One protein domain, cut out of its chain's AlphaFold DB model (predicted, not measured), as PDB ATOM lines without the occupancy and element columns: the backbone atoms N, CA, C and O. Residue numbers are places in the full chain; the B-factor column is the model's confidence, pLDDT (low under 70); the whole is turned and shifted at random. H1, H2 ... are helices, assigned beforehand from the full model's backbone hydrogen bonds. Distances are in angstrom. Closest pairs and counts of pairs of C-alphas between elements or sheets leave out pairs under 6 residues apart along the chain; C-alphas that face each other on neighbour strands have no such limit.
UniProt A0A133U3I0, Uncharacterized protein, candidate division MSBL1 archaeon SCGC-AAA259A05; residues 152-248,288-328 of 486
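What this domain is: This is residues 152 to 248 and 288 to 328 of the 486 residues of an uncharacterized protein of candidate division MSBL1 archaeon SCGC-AAA259A05 (UniProt A0A133U3I0). What is the shape? Loops make most of this domain; short helices form two small groups, H2 to H4 and H5 with H6, with H7 near H6. What is printed? The printed part has 138 residues and seven named helices, H1 to H7, but no named strand; the class is all helix, with 39 residues in named elements. It is compact, with radius of gyration of the C-alphas 16.2 A and spans of 51 by 34 by 26 A.

Where its parts are: Where does it begin? H1, residues 152 to 156, begins at C-alpha 152 (2.935, -38.169, -5.603). What follows? H2 is residues 183 to 189, H3 191 to 198, 10.6 A long, H4 224 to 227, H5 240 to 245, H6 288 to 292 and H7 316 to 319, ending at C-alpha 319 (9.955, -23.396, 1.776).

How they stand to each other: Which helices touch? H2 and H3 touch only at the corner, C-alphas of Ala 187 and Gly 193 closest at 4.2 A. H3 touches H4, C-alphas of Thr 191 and Ala 226 closest at 4.9 A; H5 touches H6, C-alphas of Ser 241 and Cys 288 closest at 5.3 A. H1 touches no helix. What of backbones? Every O i to N i+4 pair is within hydrogen-bond range in H1, H3, H5 and H6; H2 has 1 of 3, and 1 of 4 O i to N i+3 pairs; H4 and H7 are too short for an i+4 pair.

The domain as a whole: Where is the cut? Residues 249 to 287 are not printed; C-alphas 248 and 288 are 10.5 A apart. Which links are long? H1 to H2, H3 to H4, H4 to H5 and H6 to H7 are long links. Where is confidence low? Residues 179 to 180 are under pLDDT 70.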
ATOM      1  N   THR A 152       1.636 -37.502  -5.752       97.69
ATOM      2  CA  THR A 152       2.935 -38.169  -5.603       97.69
ATOM      3  C   THR A 152       3.423 -38.820  -6.891       97.69
ATOM      4  O   THR A 152       4.609 -38.726  -7.180       97.69
ATOM      5  N   MET A 153       2.555 -39.450  -7.690       97.31
ATOM      6  CA  MET A 153       3.009 -40.029  -8.958       97.31
ATOM      7  C   MET A 153       3.368 -39.006 -10.017       97.31
ATOM      8  O   MET A 153       4.377 -39.191 -10.682       97.31
ATOM      9  N   SER A 154       2.562 -37.959 -10.192       96.56
ATOM     10  CA  SER A 154       2.900 -36.890 -11.136       96.56
ATOM     11  C   SER A 154       4.142 -36.129 -10.679       96.56
ATOM     12  O   SER A 154       4.945 -35.722 -11.500       96.56
ATOM     13  N   GLU A 155       4.336 -35.980  -9.366       97.19
ATOM     14  CA  GLU A 155       5.560 -35.402  -8.813       97.19
ATOM     15  C   GLU A 155       6.779 -36.300  -9.024       97.19
ATOM     16  O   GLU A 155       7.846 -35.793  -9.309       97.19
ATOM     17  N   TRP A 156       6.645 -37.619  -8.884       97.69
ATOM     18  CA  TRP A 156       7.758 -38.552  -9.081       97.69
ATOM     19  C   TRP A 156       8.116 -38.741 -10.564       97.69
ATOM     20  O   TRP A 156       9.288 -38.912 -10.909       97.69
ATOM     21  N   ASN A 157       7.116 -38.738 -11.446       96.88
ATOM     22  CA  ASN A 157       7.249 -39.089 -12.858       96.88
ATOM     23  C   ASN A 157       7.628 -37.901 -13.757       96.88
ATOM     24  O   ASN A 157       7.123 -37.769 -14.870       96.88
ATOM     25  N   GLU A 158       8.511 -37.026 -13.280       95.12
ATOM     26  CA  GLU A 158       8.900 -35.814 -14.011       95.12
ATOM     27  C   GLU A 158       9.506 -36.115 -15.375       95.12
ATOM     28  O   GLU A 158       9.358 -35.311 -16.285       95.12
ATOM     29  N   TYR A 159      10.141 -37.279 -15.533       95.12
ATOM     30  CA  TYR A 159      10.719 -37.710 -16.802       95.12
ATOM     31  C   TYR A 159       9.690 -37.769 -17.946       95.12
ATOM     32  O   TYR A 159      10.045 -37.554 -19.102       95.12
ATOM     33  N   GLU A 160       8.416 -38.043 -17.644       94.00
ATOM     34  CA  GLU A 160       7.347 -38.079 -18.649       94.00
ATOM     35  C   GLU A 160       6.723 -36.701 -18.930       94.00
ATOM     36  O   GLU A 160       5.866 -36.584 -19.808       94.00
ATOM     37  N   HIS A 161       7.130 -35.644 -18.221       94.50
ATOM     38  CA  HIS A 161       6.645 -34.294 -18.494       94.50
ATOM     39  C   HIS A 161       7.248 -33.742 -19.794       94.50
ATOM     40  O   HIS A 161       8.444 -33.860 -20.048       94.50
ATOM     41  N   GLU A 162       6.433 -33.060 -20.606       94.50
ATOM     42  CA  GLU A 162       6.858 -32.511 -21.908       94.50
ATOM     43  C   GLU A 162       8.018 -31.508 -21.808       94.50
ATOM     44  O   GLU A 162       8.774 -31.325 -22.760       94.50
ATOM     45  N   ASN A 163       8.159 -30.843 -20.660       92.38
ATOM     46  CA  ASN A 163       9.200 -29.856 -20.397       92.38
ATOM     47  C   ASN A 163      10.441 -30.437 -19.700       92.38
ATOM     48  O   ASN A 163      11.338 -29.661 -19.361       92.38
ATOM     49  N   PHE A 164      10.508 -31.754 -19.479       93.00
ATOM     50  CA  PHE A 164      11.672 -32.379 -18.864       93.00
ATOM     51  C   PHE A 164      12.883 -32.314 -19.799       93.00
ATOM     52  O   PHE A 164      12.846 -32.772 -20.944       93.00
ATOM     53  N   ASN A 165      13.986 -31.754 -19.308       93.38
ATOM     54  CA  ASN A 165      15.241 -31.668 -20.041       93.38
ATOM     55  C   ASN A 165      16.309 -32.552 -19.380       93.38
ATOM     56  O   ASN A 165      16.954 -32.102 -18.429       93.38
ATOM     57  N   PRO A 166      16.602 -33.749 -19.924       90.31
ATOM     58  CA  PRO A 166      17.574 -34.674 -19.332       90.31
ATOM     59  C   PRO A 166      19.015 -34.134 -19.318       90.31
ATOM     60  O   PRO A 166      19.896 -34.720 -18.700       90.31
ATOM     61  N   LYS A 167      19.299 -33.016 -20.005       89.25
ATOM     62  CA  LYS A 167      20.622 -32.367 -19.959       89.25
ATOM     63  C   LYS A 167      20.814 -31.481 -18.736       89.25
ATOM     64  O   LYS A 167      21.951 -31.193 -18.377       89.25
ATOM     65  N   THR A 168      19.725 -30.981 -18.161       87.69
ATOM     66  CA  THR A 168      19.758 -29.978 -17.085       87.69
ATOM     67  C   THR A 168      18.946 -30.393 -15.864       87.69
ATOM     68  O   THR A 168      18.990 -29.702 -14.854       87.69
ATOM     69  N   GLN A 169      18.204 -31.494 -15.949       89.94
ATOM     70  CA  GLN A 169      17.382 -32.050 -14.882       89.94
ATOM     71  C   GLN A 169      17.717 -33.529 -14.698       89.94
ATOM     72  O   GLN A 169      18.130 -34.208 -15.636       89.94
ATOM     73  N   ALA A 170      17.526 -34.020 -13.480       90.75
ATOM     74  CA  ALA A 170      17.654 -35.427 -13.137       90.75
ATOM     75  C   ALA A 170      16.389 -35.847 -12.394       90.75
ATOM     76  O   ALA A 170      15.892 -35.086 -11.573       90.75
ATOM     77  N   SER A 171      15.894 -37.057 -12.647       93.44
ATOM     78  CA  SER A 171      14.723 -37.573 -11.938       93.44
ATOM     79  C   SER A 171      14.918 -39.026 -11.520       93.44
ATOM     80  O   SER A 171      15.660 -39.791 -12.133       93.44
ATOM     81  N   HIS A 172      14.223 -39.425 -10.458       94.50
ATOM     82  CA  HIS A 172      14.191 -40.813 -10.000       94.50
ATOM     83  C   HIS A 172      13.331 -41.716 -10.903       94.50
ATOM     84  O   HIS A 172      13.480 -42.942 -10.856       94.50
ATOM     85  N   SER A 173      12.462 -41.122 -11.728       94.75
ATOM     86  CA  SER A 173      11.667 -41.812 -12.752       94.75
ATOM     87  C   SER A 173      12.412 -42.031 -14.071       94.75
ATOM     88  O   SER A 173      11.934 -42.791 -14.911       94.75
ATOM     89  N   GLU A 174      13.593 -41.435 -14.246       92.19
ATOM     90  CA  GLU A 174      14.401 -41.624 -15.449       92.19
ATOM     91  C   GLU A 174      14.842 -43.096 -15.581       92.19
ATOM     92  O   GLU A 174      15.369 -43.687 -14.624       92.19
ATOM     93  N   PRO A 175      14.642 -43.729 -16.751       86.88
ATOM     94  CA  PRO A 175      15.142 -45.071 -16.991       86.88
ATOM     95  C   PRO A 175      16.671 -45.070 -17.022       86.88
ATOM     96  O   PRO A 175      17.314 -44.213 -17.618       86.88
ATOM     97  N   THR A 176      17.280 -46.083 -16.414       84.88
ATOM     98  CA  THR A 176      18.741 -46.173 -16.390       84.88
ATOM     99  C   THR A 176      19.339 -46.420 -17.775       84.88
ATOM    100  O   THR A 176      19.008 -47.396 -18.456       84.88
ATOM    101  N   GLU A 177      20.305 -45.576 -18.131       79.94
ATOM    102  CA  GLU A 177      21.080 -45.651 -19.367       79.94
ATOM    103  C   GLU A 177      21.760 -47.021 -19.599       79.94
ATOM    104  O   GLU A 177      22.222 -47.669 -18.649       79.94
ATOM    105  N   PRO A 178      21.919 -47.481 -20.860       70.00
ATOM    106  CA  PRO A 178      22.506 -48.786 -21.177       70.00
ATOM    107  C   PRO A 178      23.912 -49.030 -20.613       70.00
ATOM    108  O   PRO A 178      24.250 -50.179 -20.320       70.00
ATOM    109  N   TYR A 179      24.727 -47.984 -20.442       66.69
ATOM    110  CA  TYR A 179      26.094 -48.089 -19.914       66.69
ATOM    111  C   TYR A 179      26.150 -48.184 -18.381       66.69
ATOM    112  O   TYR A 179      27.120 -48.702 -17.829       66.69
ATOM    113  N   ALA A 180      25.091 -47.782 -17.675       68.75
ATOM    114  CA  ALA A 180      24.983 -47.873 -16.217       68.75
ATOM    115  C   ALA A 180      24.534 -49.273 -15.741       68.75
ATOM    116  O   ALA A 180      24.024 -49.448 -14.636       68.75
ATOM    117  N   LYS A 181      24.759 -50.307 -16.559       78.06
ATOM    118  CA  LYS A 181      24.383 -51.701 -16.287       78.06
ATOM    119  C   LYS A 181      25.525 -52.522 -15.687       78.06
ATOM    120  O   LYS A 181      25.572 -53.731 -15.878       78.06
ATOM    121  N   SER A 182      26.461 -51.903 -14.968       87.81
ATOM    122  CA  SER A 182      27.424 -52.653 -14.147       87.81
ATOM    123  C   SER A 182      26.773 -53.092 -12.829       87.81
ATOM    124  O   SER A 182      25.824 -52.460 -12.359       87.81
ATOM    125  N   LYS A 183      27.284 -54.154 -12.188       86.62
ATOM    126  CA  LYS A 183      26.718 -54.656 -10.918       86.62
ATOM    127  C   LYS A 183      26.695 -53.579  -9.819       86.62
ATOM    128  O   LYS A 183      25.734 -53.518  -9.063       86.62
ATOM    129  N   GLY A 184      27.705 -52.707  -9.755       88.75
ATOM    130  CA  GLY A 184      27.762 -51.626  -8.762       88.75
ATOM    131  C   GLY A 184      26.729 -50.518  -8.998       88.75
ATOM    132  O   GLY A 184      26.194 -49.960  -8.039       88.75
ATOM    133  N   CYS A 185      26.397 -50.234 -10.261       91.88
ATOM    134  CA  CYS A 185      25.397 -49.225 -10.622       91.88
ATOM    135  C   CYS A 185      23.980 -49.642 -10.203       91.88
ATOM    136  O   CYS A 185      23.211 -48.802  -9.738       91.88
ATOM    137  N   VAL A 186      23.661 -50.942 -10.283       94.25
ATOM    138  CA  VAL A 186      22.348 -51.512  -9.916       94.25
ATOM    139  C   VAL A 186      21.894 -51.066  -8.520       94.25
ATOM    140  O   VAL A 186      20.708 -50.799  -8.335       94.25
ATOM    141  N   ALA A 187      22.822 -50.912  -7.567       94.31
ATOM    142  CA  ALA A 187      22.547 -50.493  -6.186       94.31
ATOM    143  C   ALA A 187      21.786 -49.164  -6.059       94.31
ATOM    144  O   ALA A 187      21.021 -48.998  -5.118       94.31
ATOM    145  N   CYS A 188      22.019 -48.225  -6.979       94.25
ATOM    146  CA  CYS A 188      21.466 -46.868  -6.913       94.25
ATOM    147  C   CYS A 188      20.649 -46.499  -8.158       94.25
ATOM    148  O   CYS A 188      20.110 -45.400  -8.233       94.25
ATOM    149  N   LYS A 189      20.599 -47.392  -9.152       95.00
ATOM    150  CA  LYS A 189      19.962 -47.183 -10.459       95.00
ATOM    151  C   LYS A 189      18.879 -48.225 -10.761       95.00
ATOM    152  O   LYS A 189      18.477 -48.413 -11.894       95.00
ATOM    153  N   SER A 190      18.414 -48.965  -9.763       95.50
ATOM    154  CA  SER A 190      17.269 -49.864  -9.926       95.50
ATOM    155  C   SER A 190      16.516 -49.992  -8.618       95.50
ATOM    156  O   SER A 190      17.121 -49.917  -7.546       95.50
ATOM    157  N   THR A 191      15.212 -50.242  -8.684       96.75
ATOM    158  CA  THR A 191      14.408 -50.402  -7.468       96.75
ATOM    159  C   THR A 191      14.844 -51.634  -6.681       96.75
ATOM    160  O   THR A 191      15.094 -51.544  -5.481       96.75
ATOM    161  N   GLY A 192      15.022 -52.776  -7.353       95.94
ATOM    162  CA  GLY A 192      15.475 -54.008  -6.700       95.94
ATOM    163  C   GLY A 192      16.864 -53.870  -6.068       95.94
ATOM    164  O   GLY A 192      17.081 -54.316  -4.941       95.94
ATOM    165  N   GLY A 193      17.793 -53.201  -6.754       96.00
ATOM    166  CA  GLY A 193      19.124 -52.927  -6.221       96.00
ATOM    167  C   GLY A 193      19.118 -51.945  -5.053       96.00
ATOM    168  O   GLY A 193      19.809 -52.197  -4.071       96.00
ATOM    169  N   ALA A 194      18.306 -50.886  -5.107       96.50
ATOM    170  CA  ALA A 194      18.166 -49.925  -4.014       96.50
ATOM    171  C   ALA A 194      17.591 -50.572  -2.749       96.50
ATOM    172  O   ALA A 194      18.127 -50.359  -1.664       96.50
ATOM    173  N   ILE A 195      16.572 -51.431  -2.883       96.81
ATOM    174  CA  ILE A 195      16.026 -52.207  -1.759       96.81
ATOM    175  C   ILE A 195      17.146 -52.987  -1.062       96.81
ATOM    176  O   ILE A 195      17.295 -52.884   0.155       96.81
ATOM    177  N   LYS A 196      17.967 -53.710  -1.834       96.44
ATOM    178  CA  LYS A 196      19.102 -54.486  -1.315       96.44
ATOM    179  C   LYS A 196      20.208 -53.627  -0.726       96.44
ATOM    180  O   LYS A 196      20.745 -53.955   0.328       96.44
ATOM    181  N   ASN A 197      20.520 -52.503  -1.362       94.81
ATOM    182  CA  ASN A 197      21.507 -51.553  -0.866       94.81
ATOM    183  C   ASN A 197      21.122 -51.013   0.526       94.81
ATOM    184  O   ASN A 197      21.966 -50.923   1.414       94.81
ATOM    185  N   LEU A 198      19.835 -50.723   0.737       95.00
ATOM    186  CA  LEU A 198      19.310 -50.115   1.962       95.00
ATOM    187  C   LEU A 198      19.106 -51.093   3.130       95.00
ATOM    188  O   LEU A 198      18.877 -50.645   4.254       95.00
ATOM    189  N   GLU A 199      19.224 -52.408   2.912       93.81
ATOM    190  CA  GLU A 199      19.200 -53.404   3.998       93.81
ATOM    191  C   GLU A 199      20.392 -53.231   4.960       93.81
ATOM    192  O   GLU A 199      20.312 -53.608   6.133       93.81
ATOM    193  N   LYS A 200      21.489 -52.608   4.502       90.00
ATOM    194  CA  LYS A 200      22.644 -52.265   5.338       90.00
ATOM    195  C   LYS A 200      22.530 -50.819   5.864       90.00
ATOM    196  O   LYS A 200      22.359 -49.874   5.102       90.00
ATOM    197  N   PRO A 201      22.706 -50.575   7.178       82.88
ATOM    198  CA  PRO A 201      22.421 -49.270   7.798       82.88
ATOM    199  C   PRO A 201      23.479 -48.170   7.554       82.88
ATOM    200  O   PRO A 201      23.356 -47.049   8.081       82.88
ATOM    201  N   GLY A 202      24.562 -48.486   6.839       87.50
ATOM    202  CA  GLY A 202      25.702 -47.599   6.610       87.50
ATOM    203  C   GLY A 202      25.734 -47.076   5.178       87.50
ATOM    204  O   GLY A 202      25.718 -47.869   4.255       87.50
ATOM    205  N   ILE A 203      25.893 -45.761   5.013       84.88
ATOM    206  CA  ILE A 203      25.845 -45.058   3.710       84.88
ATOM    207  C   ILE A 203      26.891 -45.538   2.692       84.88
ATOM    208  O   ILE A 203      26.703 -45.393   1.492       84.88
ATOM    209  N   PHE A 204      27.992 -46.119   3.166       84.62
ATOM    210  CA  PHE A 204      29.060 -46.665   2.323       84.62
ATOM    211  C   PHE A 204      29.117 -48.196   2.350       84.62
ATOM    212  O   PHE A 204      30.049 -48.791   1.817       84.62
ATOM    213  N   ASN A 205      28.163 -48.840   3.020       85.88
ATOM    214  CA  ASN A 205      28.147 -50.282   3.213       85.88
ATOM    215  C   ASN A 205      27.159 -50.897   2.225       85.88
ATOM    216  O   ASN A 205      26.127 -51.411   2.648       85.88
ATOM    217  N   ARG A 206      27.465 -50.839   0.924       85.62
ATOM    218  CA  ARG A 206      26.603 -51.449  -0.094       85.62
ATOM    219  C   ARG A 206      26.476 -52.958   0.126       85.62
ATOM    220  O   ARG A 206      27.421 -53.622   0.564       85.62
ATOM    221  N   ASN A 207      25.307 -53.511  -0.177       90.44
ATOM    222  CA  ASN A 207      25.077 -54.959  -0.168       90.44
ATOM    223  C   ASN A 207      25.421 -55.581  -1.533       90.44
ATOM    224  O   ASN A 207      24.569 -56.192  -2.172       90.44
ATOM    225  N   GLU A 208      26.647 -55.349  -2.022       89.56
ATOM    226  CA  GLU A 208      27.083 -55.719  -3.382       89.56
ATOM    227  C   GLU A 208      26.942 -57.214  -3.685       89.56
ATOM    228  O   GLU A 208      26.721 -57.612  -4.831       89.56
ATOM    229  N   GLU A 209      27.067 -58.050  -2.661       93.12
ATOM    230  CA  GLU A 209      26.908 -59.494  -2.734       93.12
ATOM    231  C   GLU A 209      25.474 -59.915  -3.097       93.12
ATOM    232  O   GLU A 209      25.309 -60.859  -3.869       93.12
ATOM    233  N   GLU A 210      24.462 -59.173  -2.640       95.12
ATOM    234  CA  GLU A 210      23.037 -59.461  -2.857       95.12
ATOM    235  C   GLU A 210      22.408 -58.669  -4.010       95.12
ATOM    236  O   GLU A 210      21.236 -58.879  -4.334       95.12
ATOM    237  N   LEU A 211      23.156 -57.763  -4.649       95.00
ATOM    238  CA  LEU A 211      22.633 -57.007  -5.785       95.00
ATOM    239  C   LEU A 211      22.270 -57.946  -6.943       95.00
ATOM    240  O   LEU A 211      23.077 -58.817  -7.303       95.00
ATOM    241  N   PRO A 212      21.103 -57.744  -7.586       94.19
ATOM    242  CA  PRO A 212      20.746 -58.521  -8.756       94.19
ATOM    243  C   PRO A 212      21.762 -58.282  -9.874       94.19
ATOM    244  O   PRO A 212      22.312 -57.191 -10.041       94.19
ATOM    245  N   ALA A 213      22.018 -59.321 -10.668       94.00
ATOM    246  CA  ALA A 213      22.771 -59.136 -11.897       94.00
ATOM    247  C   ALA A 213      22.003 -58.156 -12.807       94.00
ATOM    248  O   ALA A 213      20.781 -58.264 -12.880       94.00
ATOM    249  N   PRO A 214      22.679 -57.270 -13.554       94.06
ATOM    250  CA  PRO A 214      22.028 -56.303 -14.444       94.06
ATOM    251  C   PRO A 214      20.982 -56.923 -15.385       94.06
ATOM    252  O   PRO A 214      19.891 -56.393 -15.554       94.06
ATOM    253  N   LYS A 215      21.263 -58.107 -15.941       93.31
ATOM    254  CA  LYS A 215      20.324 -58.853 -16.802       93.31
ATOM    255  C   LYS A 215      19.053 -59.364 -16.095       93.31
ATOM    256  O   LYS A 215      18.131 -59.791 -16.772       93.31
ATOM    257  N   ASN A 216      19.035 -59.353 -14.763       94.12
ATOM    258  CA  ASN A 216      17.925 -59.795 -13.916       94.12
ATOM    259  C   ASN A 216      17.197 -58.605 -13.258       94.12
ATOM    260  O   ASN A 216      16.400 -58.814 -12.349       94.12
ATOM    261  N   VAL A 217      17.517 -57.361 -13.631       93.94
ATOM    262  CA  VAL A 217      16.821 -56.178 -13.112       93.94
ATOM    263  C   VAL A 217      15.499 -56.011 -13.856       93.94
ATOM    264  O   VAL A 217      15.494 -55.824 -15.069       93.94
ATOM    265  N   GLU A 218      14.396 -56.057 -13.111       93.62
ATOM    266  CA  GLU A 218      13.029 -55.928 -13.638       93.62
ATOM    267  C   GLU A 218      12.564 -54.466 -13.748       93.62
ATOM    268  O   GLU A 218      11.749 -54.143 -14.603       93.62
ATOM    269  N   GLU A 219      13.097 -53.576 -12.904       95.19
ATOM    270  CA  GLU A 219      12.720 -52.158 -12.848       95.19
ATOM    271  C   GLU A 219      13.968 -51.284 -12.654       95.19
ATOM    272  O   GLU A 219      14.592 -51.279 -11.585       95.19
ATOM    273  N   TRP A 220      14.342 -50.577 -13.723       95.06
ATOM    274  CA  TRP A 220      15.543 -49.739 -13.833       95.06
ATOM    275  C   TRP A 220      15.330 -48.287 -13.387       95.06
ATOM    276  O   TRP A 220      16.251 -47.479 -13.499       95.06
ATOM    277  N   ARG A 221      14.145 -47.952 -12.880       95.69
ATOM    278  CA  ARG A 221      13.855 -46.674 -12.224       95.69
ATOM    279  C   ARG A 221      13.949 -46.825 -10.709       95.69
ATOM    280  O   ARG A 221      13.914 -47.942 -10.178       95.69
ATOM    281  N   ILE A 222      14.055 -45.707  -9.997       97.19
ATOM    282  CA  ILE A 222      13.953 -45.665  -8.534       97.19
ATOM    283  C   ILE A 222      12.510 -45.336  -8.174       97.19
ATOM    284  O   ILE A 222      12.095 -44.182  -8.198       97.19
ATOM    285  N   THR A 223      11.728 -46.368  -7.873       97.50
ATOM    286  CA  THR A 223      10.282 -46.259  -7.671       97.50
ATOM    287  C   THR A 223       9.943 -46.134  -6.189       97.50
ATOM    288  O   THR A 223      10.815 -46.199  -5.318       97.50
ATOM    289  N   CYS A 224       8.657 -45.998  -5.862       98.12
ATOM    290  CA  CYS A 224       8.181 -45.838  -4.486       98.12
ATOM    291  C   CYS A 224       8.731 -46.924  -3.537       98.12
ATOM    292  O   CYS A 224       9.134 -46.632  -2.410       98.12
ATOM    293  N   ALA A 225       8.800 -48.176  -4.007       97.44
ATOM    294  CA  ALA A 225       9.244 -49.323  -3.216       97.44
ATOM    295  C   ALA A 225      10.754 -49.321  -2.913       97.44
ATOM    296  O   ALA A 225      11.191 -50.052  -2.019       97.44
ATOM    297  N   ALA A 226      11.550 -48.513  -3.623       97.50
ATOM    298  CA  ALA A 226      12.963 -48.320  -3.317       97.50
ATOM    299  C   ALA A 226      13.138 -47.601  -1.974       97.50
ATOM    300  O   ALA A 226      14.010 -47.961  -1.191       97.50
ATOM    301  N   CYS A 227      12.273 -46.629  -1.675       98.12
ATOM    302  CA  CYS A 227      12.350 -45.816  -0.461       98.12
ATOM    303  C   CYS A 227      11.401 -46.295   0.645       98.12
ATOM    304  O   CYS A 227      11.756 -46.234   1.825       98.12
ATOM    305  N   HIS A 228      10.224 -46.799   0.272       98.00
ATOM    306  CA  HIS A 228       9.184 -47.257   1.189       98.00
ATOM    307  C   HIS A 228       9.126 -48.786   1.259       98.00
ATOM    308  O   HIS A 228       9.272 -49.479   0.252       98.00
ATOM    309  N   GLU A 229       8.874 -49.330   2.448       97.44
ATOM    310  CA  GLU A 229       8.491 -50.732   2.631       97.44
ATOM    311  C   GLU A 229       6.957 -50.840   2.534       97.44
ATOM    312  O   GLU A 229       6.264 -50.407   3.457       97.44
ATOM    313  N   PRO A 230       6.394 -51.439   1.463       96.62
ATOM    314  CA  PRO A 230       4.946 -51.419   1.222       96.62
ATOM    315  C   PRO A 230       4.118 -52.094   2.321       96.62
ATOM    316  O   PRO A 230       2.951 -51.754   2.511       96.62
ATOM    317  N   HIS A 231       4.724 -53.032   3.058       96.56
ATOM    318  CA  HIS A 231       4.053 -53.729   4.148       96.56
ATOM    319  C   HIS A 231       3.957 -52.882   5.413       96.56
ATOM    320  O   HIS A 231       2.942 -52.962   6.073       96.56
ATOM    321  N   SER A 232       4.956 -52.082   5.791       96.88
ATOM    322  CA  SER A 232       4.830 -51.204   6.971       96.88
ATOM    323  C   SER A 232       4.308 -49.811   6.619       96.88
ATOM    324  O   SER A 232       3.885 -49.084   7.513       96.88
ATOM    325  N   ALA A 233       4.315 -49.442   5.332       95.38
ATOM    326  CA  ALA A 233       4.127 -48.072   4.850       95.38
ATOM    327  C   ALA A 233       5.129 -47.072   5.466       95.38
ATOM    328  O   ALA A 233       4.882 -45.869   5.514       95.38
ATOM    329  N   GLU A 234       6.278 -47.568   5.927       96.62
ATOM    330  CA  GLU A 234       7.360 -46.762   6.486       96.62
ATOM    331  C   GLU A 234       8.514 -46.642   5.490       96.62
ATOM    332  O   GLU A 234       8.608 -47.381   4.506       96.62
ATOM    333  N   LEU A 235       9.428 -45.713   5.759       97.25
ATOM    334  CA  LEU A 235      10.698 -45.656   5.045       97.25
ATOM    335  C   LEU A 235      11.547 -46.878   5.397       97.25
ATOM    336  O   LEU A 235      11.617 -47.290   6.552       97.25
ATOM    337  N   ARG A 236      12.290 -47.398   4.417       95.56
ATOM    338  CA  ARG A 236      13.250 -48.494   4.642       95.56
ATOM    339  C   ARG A 236      14.379 -48.120   5.597       95.56
ATOM    340  O   ARG A 236      15.026 -48.994   6.164       95.56
ATOM    341  N   MET A 237      14.616 -46.821   5.781       94.81
ATOM    342  CA  MET A 237      15.553 -46.298   6.762       94.81
ATOM    343  C   MET A 237      14.879 -45.265   7.654       94.81
ATOM    344  O   MET A 237      14.358 -44.263   7.171       94.81
ATOM    345  N   GLU A 238      15.005 -45.454   8.965       93.12
ATOM    346  CA  GLU A 238      14.498 -44.520   9.977       93.12
ATOM    347  C   GLU A 238      15.090 -43.109   9.801       93.12
ATOM    348  O   GLU A 238      14.395 -42.094   9.846       93.12
ATOM    349  N   LYS A 239      16.403 -43.027   9.546       94.44
ATOM    350  CA  LYS A 239      17.089 -41.750   9.329       94.44
ATOM    351  C   LYS A 239      16.973 -41.327   7.870       94.44
ATOM    352  O   LYS A 239      17.786 -41.735   7.043       94.44
ATOM    353  N   LYS A 240      16.040 -40.415   7.602       94.81
ATOM    354  CA  LYS A 240      15.779 -39.802   6.289       94.81
ATOM    355  C   LYS A 240      17.037 -39.383   5.514       94.81
ATOM    356  O   LYS A 240      17.210 -39.798   4.379       94.81
ATOM    357  N   SER A 241      17.980 -38.655   6.120       94.25
ATOM    358  CA  SER A 241      19.205 -38.255   5.397       94.25
ATOM    359  C   SER A 241      20.096 -39.438   5.006       94.25
ATOM    360  O   SER A 241      20.836 -39.348   4.032       94.25
ATOM    361  N   LYS A 242      20.042 -40.556   5.746       94.94
ATOM    362  CA  LYS A 242      20.761 -41.774   5.355       94.94
ATOM    363  C   LYS A 242      20.102 -42.458   4.162       94.94
ATOM    364  O   LYS A 242      20.828 -43.023   3.354       94.94
ATOM    365  N   LEU A 243      18.774 -42.394   4.042       96.19
ATOM    366  CA  LEU A 243      18.054 -42.930   2.886       96.19
ATOM    367  C   LEU A 243      18.585 -42.303   1.591       96.19
ATOM    368  O   LEU A 243      19.047 -43.020   0.713       96.19
ATOM    369  N   CYS A 244      18.630 -40.969   1.537       97.25
ATOM    370  CA  CYS A 244      19.163 -40.221   0.394       97.25
ATOM    371  C   CYS A 244      20.673 -40.463   0.221       97.25
ATOM    372  O   CYS A 244      21.157 -40.757  -0.871       97.25
ATOM    373  N   GLY A 245      21.423 -40.389   1.327       95.88
ATOM    374  CA  GLY A 245      22.877 -40.515   1.317       95.88
ATOM    375  C   GLY A 245      23.383 -41.854   0.786       95.88
ATOM    376  O   GLY A 245      24.444 -41.871   0.181       95.88
ATOM    377  N   ASN A 246      22.644 -42.960   0.944       94.81
ATOM    378  CA  ASN A 246      23.056 -44.279   0.430       94.81
ATOM    379  C   ASN A 246      23.222 -44.332  -1.096       94.81
ATOM    380  O   ASN A 246      23.979 -45.171  -1.581       94.81
ATOM    381  N   CYS A 247      22.557 -43.438  -1.833       95.50
ATOM    382  CA  CYS A 247      22.712 -43.323  -3.283       95.50
ATOM    383  C   CYS A 247      23.485 -42.060  -3.679       95.50
ATOM    384  O   CYS A 247      24.381 -42.127  -4.515       95.50
ATOM    385  N   HIS A 248      23.205 -40.929  -3.029       96.44
ATOM    386  CA  HIS A 248      23.849 -39.641  -3.302       96.44
ATOM    387  C   HIS A 248      25.150 -39.480  -2.512       96.44
ATOM    388  O   HIS A 248      25.292 -38.607  -1.649       96.44
ATOM    389  N   CYS A 288      17.958 -34.078   4.371       96.69
ATOM    390  CA  CYS A 288      17.750 -33.839   2.938       96.69
ATOM    391  C   CYS A 288      16.261 -33.581   2.607       96.69
ATOM    392  O   CYS A 288      15.973 -32.568   1.969       96.69
ATOM    393  N   PRO A 289      15.293 -34.371   3.130       96.38
ATOM    394  CA  PRO A 289      13.875 -34.119   2.857       96.38
ATOM    395  C   PRO A 289      13.323 -32.804   3.404       96.38
ATOM    396  O   PRO A 289      12.262 -32.381   2.971       96.38
ATOM    397  N   ASN A 290      14.006 -32.139   4.345       95.12
ATOM    398  CA  ASN A 290      13.530 -30.849   4.846       95.12
ATOM    399  C   ASN A 290      13.628 -29.737   3.793       95.12
ATOM    400  O   ASN A 290      12.865 -28.784   3.889       95.12
ATOM    401  N   CYS A 291      14.529 -29.865   2.812       95.62
ATOM    402  CA  CYS A 291      14.651 -28.922   1.697       95.62
ATOM    403  C   CYS A 291      14.080 -29.502   0.396       95.62
ATOM    404  O   CYS A 291      13.388 -28.808  -0.336       95.62
ATOM    405  N   HIS A 292      14.352 -30.781   0.133       97.12
ATOM    406  CA  HIS A 292      14.013 -31.439  -1.133       97.12
ATOM    407  C   HIS A 292      12.601 -32.025  -1.177       97.12
ATOM    408  O   HIS A 292      12.105 -32.340  -2.245       97.12
ATOM    409  N   MET A 293      11.950 -32.213  -0.028       96.88
ATOM    410  CA  MET A 293      10.596 -32.771   0.039       96.88
ATOM    411  C   MET A 293       9.674 -31.815   0.798       96.88
ATOM    412  O   MET A 293       9.014 -32.192   1.770       96.88
ATOM    413  N   ALA A 294       9.688 -30.543   0.392       95.81
ATOM    414  CA  ALA A 294       8.771 -29.539   0.912       95.81
ATOM    415  C   ALA A 294       7.330 -29.963   0.609       95.81
ATOM    416  O   ALA A 294       7.024 -30.364  -0.508       95.81
ATOM    417  N   THR A 295       6.447 -29.885   1.603       97.00
ATOM    418  CA  THR A 295       5.062 -30.355   1.463       97.00
ATOM    419  C   THR A 295       4.063 -29.227   1.678       97.00
ATOM    420  O   THR A 295       4.356 -28.255   2.379       97.00
ATOM    421  N   ARG A 296       2.874 -29.361   1.086       96.75
ATOM    422  CA  ARG A 296       1.689 -28.553   1.409       96.75
ATOM    423  C   ARG A 296       0.418 -29.385   1.293       96.75
ATOM    424  O   ARG A 296       0.353 -30.313   0.487       96.75
ATOM    425  N   HIS A 297      -0.607 -29.000   2.043       96.44
ATOM    426  CA  HIS A 297      -1.964 -29.510   1.843       96.44
ATOM    427  C   HIS A 297      -2.579 -28.962   0.544       96.44
ATOM    428  O   HIS A 297      -2.168 -27.888   0.097       96.44
ATOM    429  N   PRO A 298      -3.536 -29.685  -0.067       96.25
ATOM    430  CA  PRO A 298      -4.283 -29.149  -1.198       96.25
ATOM    431  C   PRO A 298      -5.133 -27.954  -0.752       96.25
ATOM    432  O   PRO A 298      -5.589 -27.900   0.391       96.25
ATOM    433  N   ASP A 299      -5.354 -27.018  -1.669       95.81
ATOM    434  CA  ASP A 299      -6.329 -25.937  -1.531       95.81
ATOM    435  C   ASP A 299      -7.401 -26.157  -2.602       95.81
ATOM    436  O   ASP A 299      -7.221 -25.815  -3.772       95.81
ATOM    437  N   GLU A 300      -8.483 -26.831  -2.207       93.38
ATOM    438  CA  GLU A 300      -9.569 -27.208  -3.117       93.38
ATOM    439  C   GLU A 300     -10.296 -25.982  -3.688       93.38
ATOM    440  O   GLU A 300     -10.697 -26.004  -4.850       93.38
ATOM    441  N   GLU A 301     -10.427 -24.903  -2.908       95.31
ATOM    442  CA  GLU A 301     -11.105 -23.672  -3.331       95.31
ATOM    443  C   GLU A 301     -10.296 -22.945  -4.410       95.31
ATOM    444  O   GLU A 301     -10.849 -22.502  -5.417       95.31
ATOM    445  N   ALA A 302      -8.974 -22.885  -4.238       94.69
ATOM    446  CA  ALA A 302      -8.067 -22.313  -5.227       94.69
ATOM    447  C   ALA A 302      -7.715 -23.281  -6.375       94.69
ATOM    448  O   ALA A 302      -7.017 -22.890  -7.312       94.69
ATOM    449  N   GLY A 303      -8.150 -24.545  -6.306       94.31
ATOM    450  CA  GLY A 303      -7.776 -25.590  -7.264       94.31
ATOM    451  C   GLY A 303      -6.282 -25.936  -7.245       94.31
ATOM    452  O   GLY A 303      -5.746 -26.424  -8.240       94.31
ATOM    453  N   ILE A 304      -5.588 -25.667  -6.136       95.06
ATOM    454  CA  ILE A 304      -4.151 -25.905  -6.003       95.06
ATOM    455  C   ILE A 304      -3.939 -27.321  -5.446       95.06
ATOM    456  O   ILE A 304      -4.394 -27.619  -4.337       95.06
ATOM    457  N   PRO A 305      -3.219 -28.207  -6.161       96.25
ATOM    458  CA  PRO A 305      -2.929 -29.540  -5.656       96.25
ATOM    459  C   PRO A 305      -2.043 -29.484  -4.412       96.25
ATOM    460  O   PRO A 305      -1.262 -28.541  -4.199       96.25
ATOM    461  N   ALA A 306      -2.119 -30.557  -3.626       97.44
ATOM    462  CA  ALA A 306      -1.146 -30.830  -2.583       97.44
ATOM    463  C   ALA A 306       0.279 -30.802  -3.168       97.44
ATOM    464  O   ALA A 306       0.473 -30.943  -4.372       97.44
ATOM    465  N   ASN A 307       1.282 -30.616  -2.319       97.62
ATOM    466  CA  ASN A 307       2.663 -30.908  -2.688       97.62
ATOM    467  C   ASN A 307       3.153 -31.988  -1.733       97.62
ATOM    468  O   ASN A 307       3.094 -31.796  -0.514       97.62
ATOM    469  N   THR A 308       3.572 -33.131  -2.264       97.12
ATOM    470  CA  THR A 308       4.049 -34.261  -1.461       97.12
ATOM    471  C   THR A 308       5.570 -34.332  -1.390       97.12
ATOM    472  O   THR A 308       6.102 -35.169  -0.659       97.12
ATOM    473  N   GLY A 309       6.264 -33.433  -2.089       96.81
ATOM    474  CA  GLY A 309       7.712 -33.321  -2.112       96.81
ATOM    475  C   GLY A 309       8.404 -34.412  -2.927       96.81
ATOM    476  O   GLY A 309       9.595 -34.631  -2.732       96.81
ATOM    477  N   HIS A 310       7.686 -35.133  -3.792       97.88
ATOM    478  CA  HIS A 310       8.238 -36.272  -4.536       97.88
ATOM    479  C   HIS A 310       8.803 -35.909  -5.913       97.88
ATOM    480  O   HIS A 310       9.241 -36.809  -6.620       97.88
ATOM    481  N   THR A 311       8.874 -34.616  -6.245       96.56
ATOM    482  CA  THR A 311       9.782 -34.102  -7.286       96.56
ATOM    483  C   THR A 311      11.234 -34.167  -6.813       96.56
ATOM    484  O   THR A 311      12.163 -34.201  -7.601       96.56
ATOM    485  N   PHE A 312      11.460 -34.190  -5.491       97.06
ATOM    486  CA  PHE A 312      12.779 -34.095  -4.849       97.06
ATOM    487  C   PHE A 312      13.548 -32.793  -5.142       97.06
ATOM    488  O   PHE A 312      14.641 -32.584  -4.606       97.06
ATOM    489  N   ASP A 313      12.971 -31.900  -5.935       95.75
ATOM    490  CA  ASP A 313      13.482 -30.568  -6.199       95.75
ATOM    491  C   ASP A 313      13.284 -29.632  -5.005       95.75
ATOM    492  O   ASP A 313      12.315 -29.707  -4.242       95.75
ATOM    493  N   VAL A 314      14.215 -28.692  -4.850       95.38
ATOM    494  CA  VAL A 314      14.091 -27.640  -3.840       95.38
ATOM    495  C   VAL A 314      13.057 -26.624  -4.315       95.38
ATOM    496  O   VAL A 314      13.331 -25.794  -5.175       95.38
ATOM    497  N   ASN A 315      11.873 -26.641  -3.705       95.38
ATOM    498  CA  ASN A 315      10.856 -25.622  -3.937       95.38
ATOM    499  C   ASN A 315      11.055 -24.445  -2.965       95.38
ATOM    500  O   ASN A 315      10.507 -24.427  -1.860       95.38
ATOM    501  N   VAL A 316      11.884 -23.480  -3.368       94.94
ATOM    502  CA  VAL A 316      12.270 -22.332  -2.532       94.94
ATOM    503  C   VAL A 316      11.068 -21.466  -2.149       94.94
ATOM    504  O   VAL A 316      10.958 -21.066  -0.987       94.94
ATOM    505  N   GLU A 317      10.144 -21.241  -3.085       94.56
ATOM    506  CA  GLU A 317       8.903 -20.500  -2.840       94.56
ATOM    507  C   GLU A 317       8.087 -21.169  -1.725       94.56
ATOM    508  O   GLU A 317       7.730 -20.531  -0.732       94.56
ATOM    509  N   LEU A 318       7.856 -22.482  -1.834       95.38
ATOM    510  CA  LEU A 318       7.104 -23.237  -0.838       95.38
ATOM    511  C   LEU A 318       7.819 -23.245   0.519       95.38
ATOM    512  O   LEU A 318       7.163 -23.014   1.535       95.38
ATOM    513  N   LEU A 319       9.142 -23.445   0.551       94.88
ATOM    514  CA  LEU A 319       9.955 -23.396   1.776       94.88
ATOM    515  C   LEU A 319       9.903 -22.025   2.474       94.88
ATOM    516  O   LEU A 319       9.960 -21.945   3.706       94.88
ATOM    517  N   GLY A 320       9.793 -20.953   1.689       92.62
ATOM    518  CA  GLY A 320       9.605 -19.577   2.145       92.62
ATOM    519  C   GLY A 320       8.148 -19.201   2.439       92.62
ATOM    520  O   GLY A 320       7.887 -18.076   2.858       92.62
ATOM    521  N   SER A 321       7.189 -20.109   2.253       92.06
ATOM    522  CA  SER A 321       5.764 -19.800   2.391       92.06
ATOM    523  C   SER A 321       5.192 -20.159   3.768       92.06
ATOM    524  O   SER A 321       5.667 -21.048   4.479       92.06
ATOM    525  N   LYS A 322       4.061 -19.529   4.116       91.44
ATOM    526  CA  LYS A 322       3.234 -19.922   5.274       91.44
ATOM    527  C   LYS A 322       2.496 -21.257   5.080       91.44
ATOM    528  O   LYS A 322       2.031 -21.829   6.065       91.44
ATOM    529  N   HIS A 323       2.372 -21.713   3.830       92.94
ATOM    530  CA  HIS A 323       1.638 -22.918   3.434       92.94
ATOM    531  C   HIS A 323       2.478 -24.195   3.554       92.94
ATOM    532  O   HIS A 323       1.933 -25.290   3.430       92.94
ATOM    533  N   LEU A 324       3.778 -24.062   3.833       94.06
ATOM    534  CA  LEU A 324       4.651 -25.189   4.122       94.06
ATOM    535  C   LEU A 324       4.114 -26.004   5.304       94.06
ATOM    536  O   LEU A 324       3.941 -25.493   6.419       94.06
ATOM    537  N   THR A 325       3.899 -27.291   5.061       91.06
ATOM    538  CA  THR A 325       3.566 -28.267   6.095       91.06
ATOM    539  C   THR A 325       4.834 -28.907   6.656       91.06
ATOM    540  O   THR A 325       5.815 -29.122   5.946       91.06
ATOM    541  N   GLY A 326       4.818 -29.223   7.952       86.19
ATOM    542  CA  GLY A 326       5.948 -29.826   8.660       86.19
ATOM    543  C   GLY A 326       6.609 -28.904   9.687       86.19
ATOM    544  O   GLY A 326       6.181 -27.776   9.928       86.19
ATOM    545  N   GLU A 327       7.640 -29.436  10.342       77.25
ATOM    546  CA  GLU A 327       8.247 -28.827  11.534       77.25
ATOM    547  C   GLU A 327       9.184 -27.655  11.220       77.25
ATOM    548  O   GLU A 327       9.347 -26.749  12.035       77.25
ATOM    549  N   VAL A 328       9.816 -27.657  10.044       82.69
ATOM    550  CA  VAL A 328      10.833 -26.665   9.687       82.69
ATOM    551  C   VAL A 328      10.221 -25.648   8.745       82.69
ATOM    552  O   VAL A 328       9.949 -25.967   7.597       82.69
TER     553      VAL A 328